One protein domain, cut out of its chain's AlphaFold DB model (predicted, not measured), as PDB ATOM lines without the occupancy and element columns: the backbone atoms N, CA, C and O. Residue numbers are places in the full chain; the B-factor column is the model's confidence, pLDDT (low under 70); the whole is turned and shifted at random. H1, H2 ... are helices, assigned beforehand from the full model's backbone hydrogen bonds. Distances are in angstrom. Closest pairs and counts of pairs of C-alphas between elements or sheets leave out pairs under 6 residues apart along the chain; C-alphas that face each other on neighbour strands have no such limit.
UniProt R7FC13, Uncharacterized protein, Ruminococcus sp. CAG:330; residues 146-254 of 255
ATOM      1  N   ILE A 146     -17.200  56.896 -30.260       68.56
ATOM      2  CA  ILE A 146     -16.544  58.118 -30.753       68.56
ATOM      3  C   ILE A 146     -17.492  58.991 -31.595       68.56
ATOM      4  O   ILE A 146     -17.912  58.570 -32.675       68.56
ATOM      5  N   PRO A 147     -17.739  60.252 -31.199       53.78
ATOM      6  CA  PRO A 147     -18.475  61.206 -32.033       53.78
ATOM      7  C   PRO A 147     -17.657  61.797 -33.200       53.78
ATOM      8  O   PRO A 147     -18.218  62.059 -34.254       53.78
ATOM      9  N   ASP A 148     -16.340  61.998 -33.038       50.88
ATOM     10  CA  ASP A 148     -15.542  62.859 -33.940       50.88
ATOM     11  C   ASP A 148     -14.622  62.127 -34.950       50.88
ATOM     12  O   ASP A 148     -14.043  62.770 -35.826       50.88
ATOM     13  N   ILE A 149     -14.480  60.795 -34.880       47.59
ATOM     14  CA  ILE A 149     -13.643  60.003 -35.820       47.59
ATOM     15  C   ILE A 149     -14.494  59.212 -36.830       47.59
ATOM     16  O   ILE A 149     -14.000  58.799 -37.882       47.59
ATOM     17  N   ASN A 150     -15.794  59.045 -36.577       41.53
ATOM     18  CA  ASN A 150     -16.658  58.257 -37.447       41.53
ATOM     19  C   ASN A 150     -17.147  59.067 -38.648       41.53
ATOM     20  O   ASN A 150     -18.035  59.906 -38.551       41.53
ATOM     21  N   ARG A 151     -16.579  58.759 -39.816       39.81
ATOM     22  CA  ARG A 151     -17.082  59.162 -41.139       39.81
ATOM     23  C   ARG A 151     -18.110  58.168 -41.712       39.81
ATOM     24  O   ARG A 151     -18.187  58.037 -42.931       39.81
ATOM     25  N   PHE A 152     -18.857  57.439 -40.880       40.44
ATOM     26  CA  PHE A 152     -19.854  56.473 -41.354       40.44
ATOM     27  C   PHE A 152     -21.235  56.688 -40.732       40.44
ATOM     28  O   PHE A 152     -21.347  56.861 -39.523       40.44
ATOM     29  N   ASP A 153     -22.224  56.679 -41.636       40.09
ATOM     30  CA  ASP A 153     -23.669  56.903 -41.511       40.09
ATOM     31  C   ASP A 153     -24.110  57.932 -40.461       40.09
ATOM     32  O   ASP A 153     -24.324  57.616 -39.292       40.09
ATOM     33  N   ASP A 154     -24.404  59.145 -40.946       45.03
ATOM     34  CA  ASP A 154     -25.064  60.261 -40.240       45.03
ATOM     35  C   ASP A 154     -26.409  59.885 -39.551       45.03
ATOM     36  O   ASP A 154     -27.032  60.718 -38.893       45.03
ATOM     37  N   ASP A 155     -26.868  58.637 -39.689       47.78
ATOM     38  CA  ASP A 155     -28.153  58.121 -39.216       47.78
ATOM     39  C   ASP A 155     -28.092  57.424 -37.836       47.78
ATOM     40  O   ASP A 155     -29.150  57.189 -37.244       47.78
ATOM     41  N   PHE A 156     -26.909  57.084 -37.295       50.53
ATOM     42  CA  PHE A 156     -26.790  56.421 -35.982       50.53
ATOM     43  C   PHE A 156     -26.055  57.290 -34.953       50.53
ATOM     44  O   PHE A 156     -24.856  57.155 -34.720       50.53
ATOM     45  N   VAL A 157     -26.806  58.165 -34.282       54.00
ATOM     46  CA  VAL A 157     -26.349  58.854 -33.068       54.00
ATOM     47  C   VAL A 157     -26.951  58.130 -31.870       54.00
ATOM     48  O   VAL A 157     -28.167  58.180 -31.666       54.00
ATOM     49  N   ALA A 158     -26.120  57.454 -31.075       54.44
ATOM     50  CA  ALA A 158     -26.576  56.895 -29.810       54.44
ATOM     51  C   ALA A 158     -27.074  58.044 -28.914       54.44
ATOM     52  O   ALA A 158     -26.331  58.968 -28.590       54.44
ATOM     53  N   SER A 159     -28.357  58.016 -28.547       57.47
ATOM     54  CA  SER A 159     -28.962  58.995 -27.631       57.47
ATOM     55  C   SER A 159     -28.623  58.724 -26.161       57.47
ATOM     56  O   SER A 159     -28.989  59.515 -25.290       57.47
ATOM     57  N   GLU A 160     -27.975  57.593 -25.889       65.19
ATOM     58  CA  GLU A 160     -27.617  57.102 -24.564       65.19
ATOM     59  C   GLU A 160     -26.239  57.614 -24.132       65.19
ATOM     60  O   GLU A 160     -25.366  57.892 -24.954       65.19
ATOM     61  N   ASP A 161     -26.032  57.746 -22.822       79.38
ATOM     62  CA  ASP A 161     -24.719  58.098 -22.290       79.38
ATOM     63  C   ASP A 161     -23.710  56.941 -22.421       79.38
ATOM     64  O   ASP A 161     -24.067  55.764 -22.490       79.38
ATOM     65  N   LEU A 162     -22.417  57.287 -22.411       80.81
ATOM     66  CA  LEU A 162     -21.309  56.342 -22.590       80.81
ATOM     67  C   LEU A 162     -21.337  55.174 -21.591       80.81
ATOM     68  O   LEU A 162     -20.925  54.065 -21.921       80.81
ATOM     69  N   LYS A 163     -21.835  55.409 -20.371       84.88
ATOM     70  CA  LYS A 163     -21.912  54.381 -19.333       84.88
ATOM     71  C   LYS A 163     -22.981  53.341 -19.671       84.88
ATOM     72  O   LYS A 163     -22.731  52.149 -19.523       84.88
ATOM     73  N   THR A 164     -24.140  53.781 -20.147       88.00
ATOM     74  CA  THR A 164     -25.231  52.899 -20.589       88.00
ATOM     75  C   THR A 164     -24.808  52.064 -21.801       88.00
ATOM     76  O   THR A 164     -25.057  50.855 -21.847       88.00
ATOM     77  N   ILE A 165     -24.082  52.683 -22.738       88.25
ATOM     78  CA  ILE A 165     -23.475  51.997 -23.885       88.25
ATOM     79  C   ILE A 165     -22.499  50.913 -23.402       88.25
ATOM     80  O   ILE A 165     -22.621  49.751 -23.795       88.25
ATOM     81  N   GLU A 166     -21.572  51.263 -22.504       90.06
ATOM     82  CA  GLU A 166     -20.606  50.318 -21.933       90.06
ATOM     83  C   GLU A 166     -21.299  49.148 -21.209       90.06
ATOM     84  O   GLU A 166     -20.944  47.989 -21.432       90.06
ATOM     85  N   GLU A 167     -22.294  49.418 -20.360       92.56
ATOM     86  CA  GLU A 167     -23.047  48.385 -19.635       92.56
ATOM     87  C   GLU A 167     -23.752  47.416 -20.597       92.56
ATOM     88  O   GLU A 167     -23.712  46.198 -20.394       92.56
ATOM     89  N   THR A 168     -24.328  47.937 -21.681       93.62
ATOM     90  CA  THR A 168     -25.014  47.143 -22.708       93.62
ATOM     91  C   THR A 168     -24.045  46.242 -23.477       93.62
ATOM     92  O   THR A 168     -24.320  45.052 -23.666       93.62
ATOM     93  N   ILE A 169     -22.880  46.771 -23.867       94.56
ATOM     94  CA  ILE A 169     -21.820  46.001 -24.534       94.56
ATOM     95  C   ILE A 169     -21.315  44.882 -23.617       94.56
ATOM     96  O   ILE A 169     -21.235  43.726 -24.035       94.56
ATOM     97  N   TRP A 170     -21.038  45.184 -22.344       95.75
ATOM     98  CA  TRP A 170     -20.611  44.169 -21.379       95.75
ATOM     99  C   TRP A 170     -21.672  43.095 -21.145       95.75
ATOM    100  O   TRP A 170     -21.328  41.914 -21.100       95.75
ATOM    101  N   SER A 171     -22.952  43.471 -21.038       96.25
ATOM    102  CA  SER A 171     -24.054  42.507 -20.919       96.25
ATOM    103  C   SER A 171     -24.041  41.522 -22.087       96.25
ATOM    104  O   SER A 171     -24.109  40.314 -21.873       96.25
ATOM    105  N   TYR A 172     -23.864  42.015 -23.316       95.88
ATOM    106  CA  TYR A 172     -23.749  41.158 -24.492       95.88
ATOM    107  C   TYR A 172     -22.526  40.230 -24.444       95.88
ATOM    108  O   TYR A 172     -22.666  39.032 -24.691       95.88
ATOM    109  N   ILE A 173     -21.348  40.761 -24.098       95.06
ATOM    110  CA  ILE A 173     -20.090  39.996 -24.016       95.06
ATOM    111  C   ILE A 173     -20.186  38.866 -22.978       95.06
ATOM    112  O   ILE A 173     -19.643  37.779 -23.188       95.06
ATOM    113  N   TYR A 174     -20.876  39.096 -21.858       94.88
ATOM    114  CA  TYR A 174     -21.084  38.070 -20.833       94.88
ATOM    115  C   TYR A 174     -22.146  37.039 -21.218       94.88
ATOM    116  O   TYR A 174     -21.994  35.864 -20.890       94.88
ATOM    117  N   GLU A 175     -23.206  37.455 -21.913       93.31
ATOM    118  CA  GLU A 175     -24.256  36.556 -22.406       93.31
ATOM    119  C   GLU A 175     -23.801  35.709 -23.604       93.31
ATOM    120  O   GLU A 175     -24.328  34.617 -23.817       93.31
ATOM    121  N   THR A 176     -22.812  36.194 -24.362       89.94
ATOM    122  CA  THR A 176     -22.320  35.572 -25.602       89.94
ATOM    123  C   THR A 176     -20.803  35.331 -25.543       89.94
ATOM    124  O   THR A 176     -20.058  35.825 -26.389       89.94
ATOM    125  N   PRO A 177     -20.294  34.574 -24.550       89.12
ATOM    126  CA  PRO A 177     -18.856  34.423 -24.303       89.12
ATOM    127  C   PRO A 177     -18.075  33.736 -25.436       89.12
ATOM    128  O   PRO A 177     -16.841  33.761 -25.395       89.12
ATOM    129  N   GLN A 178     -18.778  33.094 -26.372       86.00
ATOM    130  CA  GLN A 178     -18.264  32.463 -27.585       86.00
ATOM    131  C   GLN A 178     -18.045  33.449 -28.741       86.00
ATOM    132  O   GLN A 178     -17.243  33.158 -29.621       86.00
ATOM    133  N   ASP A 179     -18.704  34.616 -28.735       89.81
ATOM    134  CA  ASP A 179     -18.459  35.673 -29.723       89.81
ATOM    135  C   ASP A 179     -17.198  36.456 -29.329       89.81
ATOM    136  O   ASP A 179     -17.234  37.598 -28.861       89.81
ATOM    137  N   THR A 180     -16.051  35.791 -29.457       92.25
ATOM    138  CA  THR A 180     -14.762  36.370 -29.086       92.25
ATOM    139  C   THR A 180     -14.397  37.533 -29.997       92.25
ATOM    140  O   THR A 180     -13.788  38.486 -29.525       92.25
ATOM    141  N   GLU A 181     -14.801  37.503 -31.271       91.50
ATOM    142  CA  GLU A 181     -14.558  38.601 -32.213       91.50
ATOM    143  C   GLU A 181     -15.173  39.912 -31.715       91.50
ATOM    144  O   GLU A 181     -14.512  40.942 -31.799       91.50
ATOM    145  N   MET A 182     -16.383  39.891 -31.136       93.69
ATOM    146  CA  MET A 182     -17.000  41.105 -30.593       93.69
ATOM    147  C   MET A 182     -16.193  41.703 -29.434       93.69
ATOM    148  O   MET A 182     -16.058  42.922 -29.343       93.69
ATOM    149  N   LEU A 183     -15.617  40.864 -28.565       95.19
ATOM    150  CA  LEU A 183     -14.720  41.325 -27.500       95.19
ATOM    151  C   LEU A 183     -13.444  41.952 -28.079       95.19
ATOM    152  O   LEU A 183     -13.022  43.009 -27.612       95.19
ATOM    153  N   LEU A 184     -12.839  41.320 -29.091       94.31
ATOM    154  CA  LEU A 184     -11.638  41.848 -29.748       94.31
ATOM    155  C   LEU A 184     -11.928  43.174 -30.460       94.31
ATOM    156  O   LEU A 184     -11.147  44.114 -30.330       94.31
ATOM    157  N   PHE A 185     -13.070  43.265 -31.146       92.38
ATOM    158  CA  PHE A 185     -13.549  44.480 -31.795       92.38
ATOM    159  C   PHE A 185     -13.776  45.604 -30.780       92.38
ATOM    160  O   PHE A 185     -13.255  46.700 -30.960       92.38
ATOM    161  N   PHE A 186     -14.477  45.327 -29.675       93.19
ATOM    162  CA  PHE A 186     -14.685  46.302 -28.605       93.19
ATOM    163  C   PHE A 186     -13.358  46.812 -28.033       93.19
ATOM    164  O   PHE A 186     -13.154  48.019 -27.916       93.19
ATOM    165  N   ALA A 187     -12.431  45.903 -27.725       91.75
ATOM    166  CA  ALA A 187     -11.131  46.252 -27.171       91.75
ATOM    167  C   ALA A 187     -10.283  47.084 -28.140       91.75
ATOM    168  O   ALA A 187      -9.721  48.104 -27.743       91.75
ATOM    169  N   HIS A 188     -10.209  46.676 -29.410       88.88
ATOM    170  CA  HIS A 188      -9.496  47.420 -30.452       88.88
ATOM    171  C   HIS A 188     -10.096  48.810 -30.636       88.88
ATOM    172  O   HIS A 188      -9.344  49.787 -30.676       88.88
ATOM    173  N   HIS A 189     -11.428  48.906 -30.687       87.00
ATOM    174  CA  HIS A 189     -12.106  50.175 -30.871       87.00
ATOM    175  C   HIS A 189     -11.792  51.113 -29.707       87.00
ATOM    176  O   HIS A 189     -11.217  52.169 -29.947       87.00
ATOM    177  N   VAL A 190     -12.028  50.695 -28.455       86.56
ATOM    178  CA  VAL A 190     -11.764  51.512 -27.253       86.56
ATOM    179  C   VAL A 190     -10.310  51.976 -27.176       86.56
ATOM    180  O   VAL A 190     -10.062  53.145 -26.882       86.56
ATOM    181  N   LEU A 191      -9.343  51.093 -27.450       83.06
ATOM    182  CA  LEU A 191      -7.928  51.471 -27.469       83.06
ATOM    183  C   LEU A 191      -7.633  52.507 -28.553       83.06
ATOM    184  O   LEU A 191      -6.959  53.497 -28.280       83.06
ATOM    185  N   SER A 192      -8.173  52.307 -29.755       79.12
ATOM    186  CA  SER A 192      -8.033  53.261 -30.854       79.12
ATOM    187  C   SER A 192      -8.644  54.609 -30.480       79.12
ATOM    188  O   SER A 192      -8.037  55.641 -30.739       79.12
ATOM    189  N   CYS A 193      -9.798  54.623 -29.806       77.38
ATOM    190  CA  CYS A 193     -10.386  55.867 -29.328       77.38
ATOM    191  C   CYS A 193      -9.476  56.565 -28.305       77.38
ATOM    192  O   CYS A 193      -9.279  57.775 -28.370       77.38
ATOM    193  N   LYS A 194      -8.914  55.796 -27.364       76.25
ATOM    194  CA  LYS A 194      -8.044  56.292 -26.293       76.25
ATOM    195  C   LYS A 194      -6.759  56.937 -26.799       76.25
ATOM    196  O   LYS A 194      -6.304  57.892 -26.180       76.25
ATOM    197  N   MET A 195      -6.210  56.467 -27.919       73.12
ATOM    198  CA  MET A 195      -5.045  57.097 -28.554       73.12
ATOM    199  C   MET A 195      -5.282  58.559 -28.936       73.12
ATOM    200  O   MET A 195      -4.342  59.344 -28.946       73.12
ATOM    201  N   TYR A 196      -6.522  58.909 -29.278       69.69
ATOM    202  CA  TYR A 196      -6.904  60.247 -29.731       69.69
ATOM    203  C   TYR A 196      -7.695  61.021 -28.661       69.69
ATOM    204  O   TYR A 196      -8.264  62.074 -28.948       69.69
ATOM    205  N   ASP A 197      -7.756  60.506 -27.427       69.31
ATOM    206  CA  ASP A 197      -8.532  61.072 -26.318       69.31
ATOM    207  C   ASP A 197      -7.699  62.047 -25.469       69.31
ATOM    208  O   ASP A 197      -7.465  61.828 -24.278       69.31
ATOM    209  N   ASP A 198      -7.268  63.153 -26.084       63.53
ATOM    210  CA  ASP A 198      -6.454  64.196 -25.432       63.53
ATOM    211  C   ASP A 198      -7.123  64.784 -24.168       63.53
ATOM    212  O   ASP A 198      -6.448  65.232 -23.238       63.53
ATOM    213  N   ASP A 199      -8.460  64.752 -24.108       66.62
ATOM    214  CA  ASP A 199      -9.273  65.329 -23.032       66.62
ATOM    215  C   ASP A 199      -9.732  64.301 -21.971       66.62
ATOM    216  O   ASP A 199     -10.472  64.665 -21.054       66.62
ATOM    217  N   ASN A 200      -9.322  63.028 -22.060       67.75
ATOM    218  CA  ASN A 200      -9.802  61.932 -21.196       67.75
ATOM    219  C   ASN A 200     -11.342  61.805 -21.129       67.75
ATOM    220  O   ASN A 200     -11.908  61.461 -20.085       67.75
ATOM    221  N   LYS A 201     -12.040  62.096 -22.230       70.88
ATOM    222  CA  LYS A 201     -13.504  61.999 -22.349       70.88
ATOM    223  C   LYS A 201     -13.989  60.555 -22.352       70.88
ATOM    224  O   LYS A 201     -15.120  60.290 -21.949       70.88
ATOM    225  N   ILE A 202     -13.157  59.620 -22.793       74.25
ATOM    226  CA  ILE A 202     -13.506  58.205 -22.860       74.25
ATOM    227  C   ILE A 202     -13.231  57.600 -21.495       74.25
ATOM    228  O   ILE A 202     -12.090  57.382 -21.113       74.25
ATOM    229  N   THR A 203     -14.269  57.315 -20.720       79.94
ATOM    230  CA  THR A 203     -14.101  56.820 -19.342       79.94
ATOM    231  C   THR A 203     -14.082  55.297 -19.224       79.94
ATOM    232  O   THR A 203     -14.063  54.784 -18.109       79.94
ATOM    233  N   ILE A 204     -14.095  54.579 -20.351       84.38
ATOM    234  CA  ILE A 204     -14.160  53.111 -20.392       84.38
ATOM    235  C   ILE A 204     -12.899  52.492 -19.765       84.38
ATOM    236  O   ILE A 204     -11.770  52.902 -20.054       84.38
ATOM    237  N   ASP A 205     -13.104  51.481 -18.919       85.81
ATOM    238  CA  ASP A 205     -12.054  50.786 -18.166       85.81
ATOM    239  C   ASP A 205     -11.265  49.805 -19.056       85.81
ATOM    240  O   ASP A 205     -11.592  48.622 -19.186       85.81
ATOM    241  N   VAL A 206     -10.202  50.309 -19.687       86.62
ATOM    242  CA  VAL A 206      -9.280  49.511 -20.516       86.62
ATOM    243  C   VAL A 206      -8.640  48.347 -19.740       86.62
ATOM    244  O   VAL A 206      -8.661  47.230 -20.265       86.62
ATOM    245  N   PRO A 207      -8.103  48.530 -18.511       87.94
ATOM    246  CA  PRO A 207      -7.602  47.417 -17.705       87.94
ATOM    247  C   PRO A 207      -8.599  46.266 -17.550       87.94
ATOM    248  O   PRO A 207      -8.211  45.110 -17.711       87.94
ATOM    249  N   LYS A 208      -9.883  46.561 -17.306       90.69
ATOM    250  CA  LYS A 208     -10.935  45.535 -17.226       90.69
ATOM    251  C   LYS A 208     -11.093  44.761 -18.538       90.69
ATOM    252  O   LYS A 208     -11.200  43.536 -18.504       90.69
ATOM    253  N   ILE A 209     -11.098  45.446 -19.685       91.50
ATOM    254  CA  ILE A 209     -11.219  44.802 -21.006       91.50
ATOM    255  C   ILE A 209     -10.039  43.861 -21.259       91.50
ATOM    256  O   ILE A 209     -10.229  42.696 -21.614       91.50
ATOM    257  N   LEU A 210      -8.820  44.355 -21.049       90.31
ATOM    258  CA  LEU A 210      -7.602  43.589 -21.294       90.31
ATOM    259  C   LEU A 210      -7.458  42.407 -20.325       90.31
ATOM    260  O   LEU A 210      -7.025  41.335 -20.748       90.31
ATOM    261  N   GLN A 211      -7.871  42.567 -19.063       90.31
ATOM    262  CA  GLN A 211      -7.925  41.458 -18.111       90.31
ATOM    263  C   GLN A 211      -8.903  40.382 -18.593       90.31
ATOM    264  O   GLN A 211      -8.564  39.206 -18.586       90.31
ATOM    265  N   TYR A 212     -10.080  40.763 -19.095       93.50
ATOM    266  CA  TYR A 212     -11.051  39.792 -19.602       93.50
ATOM    267  C   TYR A 212     -10.553  39.044 -20.855       93.50
ATOM    268  O   TYR A 212     -10.830  37.856 -21.022       93.50
ATOM    269  N   ILE A 213      -9.775  39.707 -21.721       93.06
ATOM    270  CA  ILE A 213      -9.064  39.062 -22.844       93.06
ATOM    271  C   ILE A 213      -8.031  38.053 -22.329       93.06
ATOM    272  O   ILE A 213      -7.935  36.948 -22.867       93.06
ATOM    273  N   GLN A 214      -7.268  38.416 -21.297       90.19
ATOM    274  CA  GLN A 214      -6.276  37.542 -20.671       90.19
ATOM    275  C   GLN A 214      -6.926  36.325 -20.002       90.19
ATOM    276  O   GLN A 214      -6.489  35.203 -20.242       90.19
ATOM    277  N   ASP A 215      -8.004  36.525 -19.246       91.81
ATOM    278  CA  ASP A 215      -8.744  35.456 -18.564       91.81
ATOM    279  C   ASP A 215      -9.339  34.433 -19.551       91.81
ATOM    280  O   ASP A 215      -9.569  33.276 -19.194       91.81
ATOM    281  N   LYS A 216      -9.579  34.846 -20.804       92.25
ATOM    282  CA  LYS A 216     -10.064  33.994 -21.901       92.25
ATOM    283  C   LYS A 216      -8.960  33.408 -22.786       92.25
ATOM    284  O   LYS A 216      -9.291  32.737 -23.760       92.25
ATOM    285  N   ASP A 217      -7.689  33.654 -22.473       92.69
ATOM    286  CA  ASP A 217      -6.537  33.233 -23.285       92.69
ATOM    287  C   ASP A 217      -6.595  33.755 -24.739       92.69
ATOM    288  O   ASP A 217      -6.191  33.100 -25.697       92.69
ATOM    289  N   LEU A 218      -7.126  34.971 -24.930       93.12
ATOM    290  CA  LEU A 218      -7.332  35.587 -26.250       93.12
ATOM    291  C   LEU A 218      -6.242  36.593 -26.630       93.12
ATOM    292  O   LEU A 218      -6.411  37.369 -27.569       93.12
ATOM    293  N   LYS A 219      -5.111  36.603 -25.917       89.19
ATOM    294  CA  LYS A 219      -4.045  37.592 -26.124       89.19
ATOM    295  C   LYS A 219      -3.478  37.564 -27.542       89.19
ATOM    296  O   LYS A 219      -3.397  38.607 -28.186       89.19
ATOM    297  N   ASP A 220      -3.110  36.386 -28.033       88.06
ATOM    298  CA  ASP A 220      -2.527  36.262 -29.372       88.06
ATOM    299  C   ASP A 220      -3.562  36.592 -30.455       88.06
ATOM    300  O   ASP A 220      -3.256  37.321 -31.401       88.06
ATOM    301  N   ALA A 221      -4.811  36.152 -30.267       91.00
ATOM    302  CA  ALA A 221      -5.924  36.495 -31.147       91.00
ATOM    303  C   ALA A 221      -6.165  38.013 -31.197       91.00
ATOM    304  O   ALA A 221      -6.370  38.567 -32.276       91.00
ATOM    305  N   PHE A 222      -6.068  38.704 -30.059       90.75
ATOM    306  CA  PHE A 222      -6.202  40.154 -29.996       90.75
ATOM    307  C   PHE A 222      -5.080  40.880 -30.736       90.75
ATOM    308  O   PHE A 222      -5.344  41.778 -31.534       90.75
ATOM    309  N   MET A 223      -3.829  40.456 -30.544       85.19
ATOM    310  CA  MET A 223      -2.696  41.037 -31.269       85.19
ATOM    311  C   MET A 223      -2.806  40.808 -32.780       85.19
ATOM    312  O   MET A 223      -2.463  41.691 -33.566       85.19
ATOM    313  N   MET A 224      -3.300  39.642 -33.203       86.56
ATOM    314  CA  MET A 224      -3.587  39.367 -34.613       86.56
ATOM    315  C   MET A 224      -4.721  40.242 -35.152       86.56
ATOM    316  O   MET A 224      -4.602  40.754 -36.264       86.56
ATOM    317  N   TYR A 225      -5.782  40.444 -34.365       88.31
ATOM    318  CA  TYR A 225      -6.897  41.318 -34.720       88.31
ATOM    319  C   TYR A 225      -6.418  42.753 -34.951       88.31
ATOM    320  O   TYR A 225      -6.626  43.296 -36.032       88.31
ATOM    321  N   ILE A 226      -5.678  43.326 -33.992       83.88
ATOM    322  CA  ILE A 226      -5.092  44.666 -34.122       83.88
ATOM    323  C   ILE A 226      -4.239  44.754 -35.390       83.88
ATOM    324  O   ILE A 226      -4.410  45.671 -36.177       83.88
ATOM    325  N   ARG A 227      -3.342  43.794 -35.634       79.88
ATOM    326  CA  ARG A 227      -2.491  43.836 -36.835       79.88
ATOM    327  C   ARG A 227      -3.299  43.859 -38.124       79.88
ATOM    328  O   ARG A 227      -2.950  44.616 -39.016       79.88
ATOM    329  N   ARG A 228      -4.349  43.040 -38.212       81.75
ATOM    330  CA  ARG A 228      -5.201  42.932 -39.401       81.75
ATOM    331  C   ARG A 228      -5.947  44.232 -39.701       81.75
ATOM    332  O   ARG A 228      -6.002  44.620 -40.860       81.75
ATOM    333  N   GLU A 229      -6.498  44.889 -38.684       79.00
ATOM    334  CA  GLU A 229      -7.305  46.109 -38.866       79.00
ATOM    335  C   GLU A 229      -6.484  47.336 -39.286       79.00
ATOM    336  O   GLU A 229      -7.045  48.352 -39.684       79.00
ATOM    337  N   TRP A 230      -5.159  47.247 -39.217       74.25
ATOM    338  CA  TRP A 230      -4.247  48.325 -39.589       74.25
ATOM    339  C   TRP A 230      -3.338  47.953 -40.767       74.25
ATOM    340  O   TRP A 230      -2.290  48.571 -40.961       74.25
ATOM    341  N   LEU A 231      -3.716  46.934 -41.539       68.19
ATOM    342  CA  LEU A 231      -3.103  46.671 -42.836       68.19
ATOM    343  C   LEU A 231      -3.617  47.692 -43.855       68.19
ATOM    344  O   LEU A 231      -4.823  47.916 -43.956       68.19
ATOM    345  N   ASP A 232      -2.709  48.293 -44.616       63.94
ATOM    346  CA  ASP A 232      -3.064  49.102 -45.776       63.94
ATOM    347  C   ASP A 232      -3.513  48.221 -46.962       63.94
ATOM    348  O   ASP A 232      -3.527  46.987 -46.903       63.94
ATOM    349  N   GLU A 233      -3.870  48.859 -48.077       61.38
ATOM    350  CA  GLU A 233      -4.313  48.194 -49.312       61.38
ATOM    351  C   GLU A 233      -3.265  47.219 -49.895       61.38
ATOM    352  O   GLU A 233      -3.609  46.335 -50.683       61.38
ATOM    353  N   ASN A 234      -1.995  47.362 -49.499       69.19
ATOM    354  CA  ASN A 234      -0.868  46.533 -49.920       69.19
ATOM    355  C   ASN A 234      -0.504  45.451 -48.888       69.19
ATOM    356  O   ASN A 234       0.384  44.634 -49.146       69.19
ATOM    357  N   GLY A 235      -1.185  45.413 -47.739       60.84
ATOM    358  CA  GLY A 235      -0.877  44.503 -46.641       60.84
ATOM    359  C   GLY A 235       0.308  44.948 -45.775       60.84
ATOM    360  O   GLY A 235       0.875  44.113 -45.067       60.84
ATOM    361  N   GLU A 236       0.700  46.222 -45.820       68.12
ATOM    362  CA  GLU A 236       1.699  46.806 -44.923       68.12
ATOM    363  C   GLU A 236       1.036  47.331 -43.641       68.12
ATOM    364  O   GLU A 236      -0.060  47.884 -43.664       68.12
ATOM    365  N   ILE A 237       1.692  47.143 -42.492       63.97
ATOM    366  CA  ILE A 237       1.166  47.580 -41.192       63.97
ATOM    367  C   ILE A 237       1.361  49.095 -41.053       63.97
ATOM    368  O   ILE A 237       2.494  49.569 -41.035       63.97
ATOM    369  N   TYR A 238       0.270  49.838 -40.868       66.44
ATOM    370  CA  TYR A 238       0.269  51.278 -40.587       66.44
ATOM    371  C   TYR A 238      -0.064  51.571 -39.110       66.44
ATOM    372  O   TYR A 238      -0.849  52.459 -38.792       66.44
ATOM    373  N   ILE A 239       0.495  50.803 -38.172       65.81
ATOM    374  CA  ILE A 239       0.348  51.066 -36.729       65.81
ATOM    375  C   ILE A 239       1.560  51.872 -36.257       65.81
ATOM    376  O   ILE A 239       2.682  51.464 -36.554       65.81
ATOM    377  N   PRO A 240       1.392  52.956 -35.476       66.81
ATOM    378  CA  PRO A 240       2.507  53.540 -34.739       66.81
ATOM    379  C   PRO A 240       3.091  52.499 -33.770       66.81
ATOM    380  O   PRO A 240       2.382  52.054 -32.869       66.81
ATOM    381  N   ASP A 241       4.358  52.105 -33.935       65.88
ATOM    382  CA  ASP A 241       5.006  51.061 -33.113       65.88
ATOM    383  C   ASP A 241       4.814  51.288 -31.599       65.88
ATOM    384  O   ASP A 241       4.554  50.341 -30.855       65.88
ATOM    385  N   ASP A 242       4.815  52.553 -31.167       65.00
ATOM    386  CA  ASP A 242       4.575  52.977 -29.783       65.00
ATOM    387  C   ASP A 242       3.215  52.503 -29.228       65.00
ATOM    388  O   ASP A 242       3.125  52.092 -28.070       65.00
ATOM    389  N   PHE A 243       2.158  52.479 -30.052       71.75
ATOM    390  CA  PHE A 243       0.842  51.964 -29.651       71.75
ATOM    391  C   PHE A 243       0.884  50.457 -29.414       71.75
ATOM    392  O   PHE A 243       0.353  49.948 -28.424       71.75
ATOM    393  N   LEU A 244       1.544  49.721 -30.311       69.19
ATOM    394  CA  LEU A 244       1.665  48.274 -30.184       69.19
ATOM    395  C   LEU A 244       2.499  47.903 -28.946       69.19
ATOM    396  O   LEU A 244       2.178  46.933 -28.249       69.19
ATOM    397  N   GLU A 245       3.546  48.680 -28.654       69.12
ATOM    398  CA  GLU A 245       4.352  48.537 -27.443       69.12
ATOM    399  C   GLU A 245       3.540  48.818 -26.178       69.12
ATOM    400  O   GLU A 245       3.594  48.014 -25.245       69.12
ATOM    401  N   GLU A 246       2.737  49.883 -26.148       69.25
ATOM    402  CA  GLU A 246       1.908  50.244 -24.993       69.25
ATOM    403  C   GLU A 246       0.833  49.188 -24.691       69.25
ATOM    404  O   GLU A 246       0.677  48.763 -23.539       69.25
ATOM    405  N   VAL A 247       0.155  48.672 -25.721       70.56
ATOM    406  CA  VAL A 247      -0.803  47.563 -25.575       70.56
ATOM    407  C   VAL A 247      -0.093  46.309 -25.064       70.56
ATOM    408  O   VAL A 247      -0.529  45.684 -24.092       70.56
ATOM    409  N   THR A 248       1.054  45.966 -25.655       70.88
ATOM    410  CA  THR A 248       1.833  44.784 -25.262       70.88
ATOM    411  C   THR A 248       2.354  44.890 -23.828       70.88
ATOM    412  O   THR A 248       2.366  43.892 -23.100       70.88
ATOM    413  N   LEU A 249       2.798  46.077 -23.409       69.19
ATOM    414  CA  LEU A 249       3.258  46.358 -22.051       69.19
ATOM    415  C   LEU A 249       2.102  46.263 -21.060       69.19
ATOM    416  O   LEU A 249       2.227  45.551 -20.066       69.19
ATOM    417  N   THR A 250       0.964  46.891 -21.350       69.44
ATOM    418  CA  THR A 250      -0.219  46.856 -20.479       69.44
ATOM    419  C   THR A 250      -0.682  45.416 -20.247       69.44
ATOM    420  O   THR A 250      -0.852  44.997 -19.103       69.44
ATOM    421  N   MET A 251      -0.733  44.597 -21.301       70.44
ATOM    422  CA  MET A 251      -1.064  43.169 -21.199       70.44
ATOM    423  C   MET A 251      -0.002  42.303 -20.499       70.44
ATOM    424  O   MET A 251      -0.264  41.140 -20.209       70.44
ATOM    425  N   LYS A 252       1.225  42.792 -20.274       68.81
ATOM    426  CA  LYS A 252       2.246  42.072 -19.483       68.81
ATOM    427  C   LYS A 252       2.096  42.306 -17.980       68.81
ATOM    428  O   LYS A 252       2.604  41.500 -17.205       68.81
ATOM    429  N   TYR A 253       1.466  43.409 -17.581       62.12
ATOM    430  CA  TYR A 253       1.335  43.805 -16.175       62.12
ATOM    431  C   TYR A 253      -0.025  43.455 -15.556       62.12
ATOM    432  O   TYR A 253      -0.176  43.562 -14.337       62.12
ATOM    433  N   LEU A 254      -0.981  43.010 -16.370       63.50
ATOM    434  CA  LEU A 254      -2.240  42.422 -15.918       63.50
ATOM    435  C   LEU A 254      -1.971  40.999 -15.395       63.50
ATOM    436  O   LEU A 254      -1.205  40.239 -15.991       63.50
TER     437      LEU A 254
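This is residues 146 to 254 of the 255 residues of an uncharacterized protein of Ruminococcus sp. CAG:330 (UniProt R7FC13). The longest helix, H2, runs through the middle; H3 folds back along it as a hairpin, H4 crosses it, and one end of H5 packs on H3. H1 is loosely placed on the side of H2 away from H5, and residues 150 to 156 stick out. The printed part has 109 residues with five named helices, H1 to H5, and no named strand: all helix, compact, radius of gyration of the C-alphas 14.5 A, spans 36 by 31 by 27 A.

H2, residues 180 to 195, touches H3, residues 206 to 215, in a helical hairpin; the closest C-alphas, Ala 187 and Ile 209, are 6.3 A apart. With residues 184 to 188 alone H2 touches H4, residues 219 to 229, at a steep tilt of 65 degrees; the closest C-alphas, Leu 184 and Phe 222, are 5.7 A apart. H5, residues 241 to 253, touches H3 with residues 250 to 251 alone; the closest C-alphas, Leu 210 and Met 251, are 6.6 A apart. H1, residues 162 to 175, is close to H2 but not clearly touching; the closest C-alphas, Ile 173 and Leu 183, are 6.5 A apart. Every O i to N i+4 pair in the five helices is within hydrogen-bond range.

H2 measures 22.9 A from C-alpha 180 at (-14.762, 36.370, -29.086); H1 measures 20.0 A; H5 ends at C-alpha 253, (1.335, 43.805, -16.175).

The printed part has no cut; the link H4 to H5 is long. Low confidence includes residues 146 to 160 and 231 to 242.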